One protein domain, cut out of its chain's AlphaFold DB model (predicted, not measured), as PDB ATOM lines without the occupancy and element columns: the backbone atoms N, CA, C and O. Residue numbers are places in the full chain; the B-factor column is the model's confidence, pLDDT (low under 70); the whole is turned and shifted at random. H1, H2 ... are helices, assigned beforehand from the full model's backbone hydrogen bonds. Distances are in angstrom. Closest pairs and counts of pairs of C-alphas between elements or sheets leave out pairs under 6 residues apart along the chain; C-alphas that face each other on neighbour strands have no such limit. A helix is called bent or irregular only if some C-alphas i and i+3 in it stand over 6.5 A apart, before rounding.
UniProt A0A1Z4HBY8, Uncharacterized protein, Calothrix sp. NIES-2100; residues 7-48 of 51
ATOM      1  N   GLN A   7     231.494 268.077 233.954       95.38
ATOM      2  CA  GLN A   7     230.158 268.041 233.353       95.38
ATOM      3  C   GLN A   7     230.202 267.909 231.825       95.38
ATOM      4  O   GLN A   7     229.428 267.135 231.265       95.38
ATOM      5  N   GLU A   8     231.115 268.611 231.147       97.38
ATOM      6  CA  GLU A   8     231.279 268.484 229.691       97.38
ATOM      7  C   GLU A   8     231.700 267.064 229.288       97.38
ATOM      8  O   GLU A   8     231.243 266.545 228.268       97.38
ATOM      9  N   VAL A   9     232.530 266.409 230.101       96.56
ATOM     10  CA  VAL A   9     232.959 265.023 229.870       96.56
ATOM     11  C   VAL A   9     231.805 264.046 230.076       96.56
ATOM     12  O   VAL A   9     231.632 263.138 229.263       96.56
ATOM     13  N   LEU A  10     230.972 264.248 231.100       95.00
ATOM     14  CA  LEU A  10     229.766 263.440 231.307       95.00
ATOM     15  C   LEU A  10     228.758 263.593 230.166       95.00
ATOM     16  O   LEU A  10     228.178 262.606 229.712       95.00
ATOM     17  N   GLU A  11     228.565 264.814 229.677       96.19
ATOM     18  CA  GLU A  11     227.718 265.079 228.516       96.19
ATOM     19  C   GLU A  11     228.240 264.364 227.268       96.19
ATOM     20  O   GLU A  11     227.473 263.716 226.550       96.19
ATOM     21  N   LEU A  12     229.551 264.426 227.027       96.06
ATOM     22  CA  LEU A  12     230.179 263.724 225.914       96.06
ATOM     23  C   LEU A  12     230.030 262.202 226.048       96.06
ATOM     24  O   LEU A  12     229.614 261.551 225.090       96.06
ATOM     25  N   TYR A  13     230.292 261.647 227.233       95.38
ATOM     26  CA  TYR A  13     230.085 260.230 227.538       95.38
ATOM     27  C   TYR A  13     228.644 259.795 227.233       95.38
ATOM     28  O   TYR A  13     228.428 258.822 226.511       95.38
ATOM     29  N   ASN A  14     227.653 260.557 227.706       94.06
ATOM     30  CA  ASN A  14     226.240 260.267 227.468       94.06
ATOM     31  C   ASN A  14     225.888 260.281 225.977       94.06
ATOM     32  O   ASN A  14     225.119 259.435 225.520       94.06
ATOM     33  N   ARG A  15     226.431 261.229 225.206       96.25
ATOM     34  CA  ARG A  15     226.217 261.294 223.752       96.25
ATOM     35  C   ARG A  15     226.813 260.082 223.045       96.25
ATOM     36  O   ARG A  15     226.131 259.489 222.213       96.25
ATOM     37  N   ILE A  16     228.036 259.695 223.408       96.00
ATOM     38  CA  ILE A  16     228.721 258.542 222.818       96.00
ATOM     39  C   ILE A  16     227.937 257.266 223.110       96.00
ATOM     40  O   ILE A  16     227.553 256.584 222.169       96.00
ATOM     41  N   ILE A  17     227.595 256.987 224.372       95.75
ATOM     42  CA  ILE A  17     226.847 255.771 224.727       95.75
ATOM     43  C   ILE A  17     225.480 255.718 224.037       95.75
ATOM     44  O   ILE A  17     225.078 254.657 223.563       95.75
ATOM     45  N   LYS A  18     224.772 256.850 223.919       95.19
ATOM     46  CA  LYS A  18     223.504 256.907 223.172       95.19
ATOM     47  C   LYS A  18     223.673 256.556 221.694       95.19
ATOM     48  O   LYS A  18     222.762 255.978 221.112       95.19
ATOM     49  N   GLN A  19     224.801 256.920 221.089       97.00
ATOM     50  CA  GLN A  19     225.072 256.682 219.674       97.00
ATOM     51  C   GLN A  19     225.632 255.280 219.404       97.00
ATOM     52  O   GLN A  19     225.237 254.646 218.429       97.00
ATOM     53  N   SER A  20     226.567 254.805 220.227       96.50
ATOM     54  CA  SER A  20     227.305 253.559 219.994       96.50
ATOM     55  C   SER A  20     226.746 252.355 220.749       96.50
ATOM     56  O   SER A  20     227.123 251.224 220.453       96.50
ATOM     57  N   GLY A  21     225.889 252.578 221.748       91.31
ATOM     58  CA  GLY A  21     225.589 251.575 222.766       91.31
ATOM     59  C   GLY A  21     226.782 251.326 223.699       91.31
ATOM     60  O   GLY A  21     227.819 251.987 223.608       91.31
ATOM     61  N   GLY A  22     226.621 250.371 224.617       89.56
ATOM     62  CA  GLY A  22     227.623 250.007 225.622       89.56
ATOM     63  C   GLY A  22     227.037 249.908 227.028       89.56
ATOM     64  O   GLY A  22     225.849 250.153 227.243       89.56
ATOM     65  N   SER A  23     227.878 249.538 227.995       87.75
ATOM     66  CA  SER A  23     227.475 249.526 229.402       87.75
ATOM     67  C   SER A  23     227.356 250.953 229.933       87.75
ATOM     68  O   SER A  23     228.264 251.769 229.764       87.75
ATOM     69  N   LEU A  24     226.243 251.233 230.606       88.69
ATOM     70  CA  LEU A  24     226.007 252.501 231.287       88.69
ATOM     71  C   LEU A  24     226.681 252.515 232.664       88.69
ATOM     72  O   LEU A  24     226.741 251.492 233.346       88.69
ATOM     73  N   GLY A  25     227.127 253.697 233.078       88.69
ATOM     74  CA  GLY A  25     227.693 253.960 234.398       88.69
ATOM     75  C   GLY A  25     229.199 254.217 234.383       88.69
ATOM     76  O   GLY A  25     229.921 253.833 233.465       88.69
ATOM     77  N   ILE A  26     229.665 254.885 235.437       90.62
ATOM     78  CA  ILE A  26     231.078 255.194 235.666       90.62
ATOM     79  C   ILE A  26     231.552 254.341 236.833       90.62
ATOM     80  O   ILE A  26     231.059 254.486 237.948       90.62
ATOM     81  N   ALA A  27     232.515 253.457 236.574       91.06
ATOM     82  CA  ALA A  27     233.020 252.523 237.578       91.06
ATOM     83  C   ALA A  27     233.777 253.221 238.723       91.06
ATOM     84  O   ALA A  27     233.767 252.740 239.851       91.06
ATOM     85  N   ASN A  28     234.436 254.350 238.437       94.75
ATOM     86  CA  ASN A  28     235.187 255.120 239.424       94.75
ATOM     87  C   ASN A  28     235.105 256.627 239.126       94.75
ATOM     88  O   ASN A  28     235.822 257.137 238.264       94.75
ATOM     89  N   LEU A  29     234.237 257.334 239.854       93.50
ATOM     90  CA  LEU A  29     234.064 258.785 239.711       93.50
ATOM     91  C   LEU A  29     235.316 259.563 240.136       93.50
ATOM     92  O   LEU A  29     235.749 260.444 239.402       93.50
ATOM     93  N   GLY A  30     235.953 259.193 241.252       95.06
ATOM     94  CA  GLY A  30     237.172 259.866 241.718       95.06
ATOM     95  C   GLY A  30     238.359 259.671 240.768       95.06
ATOM     96  O   GLY A  30     239.187 260.565 240.602       95.06
ATOM     97  N   GLY A  31     238.415 258.527 240.080       95.75
ATOM     98  CA  GLY A  31     239.378 258.282 239.007       95.75
ATOM     99  C   GLY A  31     239.165 259.208 237.807       95.75
ATOM    100  O   GLY A  31     240.136 259.724 237.257       95.75
ATOM    101  N   LEU A  32     237.906 259.467 237.438       95.00
ATOM    102  CA  LEU A  32     237.566 260.424 236.384       95.00
ATOM    103  C   LEU A  32     237.942 261.857 236.783       95.00
ATOM    104  O   LEU A  32     238.582 262.553 236.001       95.00
ATOM    105  N   GLU A  33     237.600 262.285 237.998       94.69
ATOM    106  CA  GLU A  33     237.983 263.608 238.511       94.69
ATOM    107  C   GLU A  33     239.506 263.790 238.530       94.69
ATOM    108  O   GLU A  33     240.017 264.799 238.047       94.69
ATOM    109  N   SER A  34     240.237 262.776 239.006       95.12
ATOM    110  CA  SER A  34     241.704 262.793 239.037       95.12
ATOM    111  C   SER A  34     242.299 262.931 237.635       95.12
ATOM    112  O   SER A  34     243.196 263.744 237.424       95.12
ATOM    113  N   ALA A  35     241.781 262.177 236.661       94.69
ATOM    114  CA  ALA A  35     242.251 262.232 235.278       94.69
ATOM    115  C   ALA A  35     242.024 263.609 234.631       94.69
ATOM    116  O   ALA A  35     242.865 264.070 233.865       94.69
ATOM    117  N   LEU A  36     240.921 264.289 234.956       95.25
ATOM    118  CA  LEU A  36     240.637 265.630 234.433       95.25
ATOM    119  C   LEU A  36     241.477 266.730 235.084       95.25
ATOM    120  O   LEU A  36     241.696 267.765 234.460       95.25
ATOM    121  N   ALA A  37     241.967 266.512 236.305       94.19
ATOM    122  CA  ALA A  37     242.848 267.450 236.999       94.19
ATOM    123  C   ALA A  37     244.324 267.329 236.575       94.19
ATOM    124  O   ALA A  37     245.077 268.296 236.703       94.19
ATOM    125  N   GLN A  38     244.747 266.166 236.064       94.19
ATOM    126  CA  GLN A  38     246.142 265.899 235.684       94.19
ATOM    127  C   GLN A  38     246.758 266.931 234.728       94.19
ATOM    128  O   GLN A  38     247.876 267.359 235.006       94.19
ATOM    129  N   PRO A  39     246.088 267.378 233.647       92.62
ATOM    130  CA  PRO A  39     246.702 268.300 232.691       92.62
ATOM    131  C   PRO A  39     247.111 269.644 233.297       92.62
ATOM    132  O   PRO A  39     248.043 270.267 232.812       92.62
ATOM    133  N   THR A  40     246.431 270.079 234.359       92.19
ATOM    134  CA  THR A  40     246.714 271.336 235.068       92.19
ATOM    135  C   THR A  40     247.457 271.107 236.384       92.19
ATOM    136  O   THR A  40     247.489 271.985 237.245       92.19
ATOM    137  N   MET A  41     247.983 269.902 236.602       94.94
ATOM    138  CA  MET A  41     248.679 269.561 237.834       94.94
ATOM    139  C   MET A  41     250.013 270.301 237.904       94.94
ATOM    140  O   MET A  41     250.764 270.357 236.929       94.94
ATOM    141  N   THR A  42     250.318 270.840 239.080       94.88
ATOM    142  CA  THR A  42     251.565 271.556 239.344       94.88
ATOM    143  C   THR A  42     252.367 270.871 240.443       94.88
ATOM    144  O   THR A  42     251.821 270.198 241.322       94.88
ATOM    145  N   PHE A  43     253.683 271.045 240.406       94.88
ATOM    146  CA  PHE A  43     254.587 270.634 241.469       94.88
ATOM    147  C   PHE A  43     255.641 271.717 241.676       94.88
ATOM    148  O   PHE A  43     256.293 272.149 240.733       94.88
ATOM    149  N   GLY A  44     255.784 272.201 242.912       95.44
ATOM    150  CA  GLY A  44     256.691 273.319 243.197       95.44
ATOM    151  C   GLY A  44     256.294 274.640 242.520       95.44
ATOM    152  O   GLY A  44     257.141 275.507 242.369       95.44
ATOM    153  N   GLY A  45     255.025 274.795 242.122       92.69
ATOM    154  CA  GLY A  45     254.530 275.969 241.390       92.69
ATOM    155  C   GLY A  45     254.684 275.884 239.868       92.69
ATOM    156  O   GLY A  45     254.135 276.730 239.174       92.69
ATOM    157  N   GLU A  46     255.353 274.848 239.361       93.44
ATOM    158  CA  GLU A  46     255.556 274.611 237.930       93.44
ATOM    159  C   GLU A  46     254.530 273.609 237.394       93.44
ATOM    160  O   GLU A  46     254.194 272.633 238.073       93.44
ATOM    161  N   GLU A  47     254.033 273.830 236.177       92.94
ATOM    162  CA  GLU A  47     253.159 272.873 235.494       92.94
ATOM    163  C   GLU A  47     253.917 271.575 235.200       92.94
ATOM    164  O   GLU A  47     255.016 271.581 234.647       92.94
ATOM    165  N   LEU A  48     253.314 270.437 235.543       93.50
ATOM    166  CA  LEU A  48     253.918 269.129 235.285       93.50
ATOM    167  C   LEU A  48     253.853 268.718 233.813       93.50
ATOM    168  O   LEU A  48     254.629 267.864 233.382       93.50
TER     169      LEU A  48
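Overview. This is residues 7 to 48 of the 51 residues of an uncharacterized protein of Calothrix sp. NIES-2100 (UniProt A0A1Z4HBY8). Two separate helices are joined by a link that folds the chain back: H1 runs out toward one end of a rod-like outline, residues 21 to 28 turn back from there, and H2 leads on toward the other end, where residues 41 to 48 make a small turn. There is no packed core between H1 and H2; residues 18 to 23 and 41 to 46 stand free. The printed part has 42 residues with two named helices, H1 then H2, and no named strand, and its class is all helix. It is only just extended, close to loose, with a radius of gyration of the C-alphas of 14.0 A and spans of 43 by 16 by 14 A.

Along the chain. Find C-alpha 7 at (230.158, 268.041, 233.353); from there H1, the longest helix, residues 7 to 20, runs 19.9 A to C-alpha 20 at (227.305, 253.559, 219.994). Look next for H2, residues 29 to 40, 18.4 A long, which ends at C-alpha 40 at (246.714, 271.336, 235.068). H2 is irregular, but only just: C-alphas 36 and 39 are 6.9 A apart.

Arrangement. Start from H1 and compare it with H2: the two are apart, with no C-alpha of the one within 8 A of the other. In H1 every O i to N i+4 pair is within hydrogen-bond range; in H2, 6 of 8 are. Beyond H2, residues 42 to 43 pair with residues 46 to 47, antiparallel, in stretches too short to be named strands.

Size, cuts and confidence. Look at Gly 21 and Gly 44 for the two C-alphas farthest apart, 43.1 A. The link from H1 to H2 is short, with 8 residues between them. The printed part has no cut, its mean pLDDT is 94.0, and no printed residue is under 70.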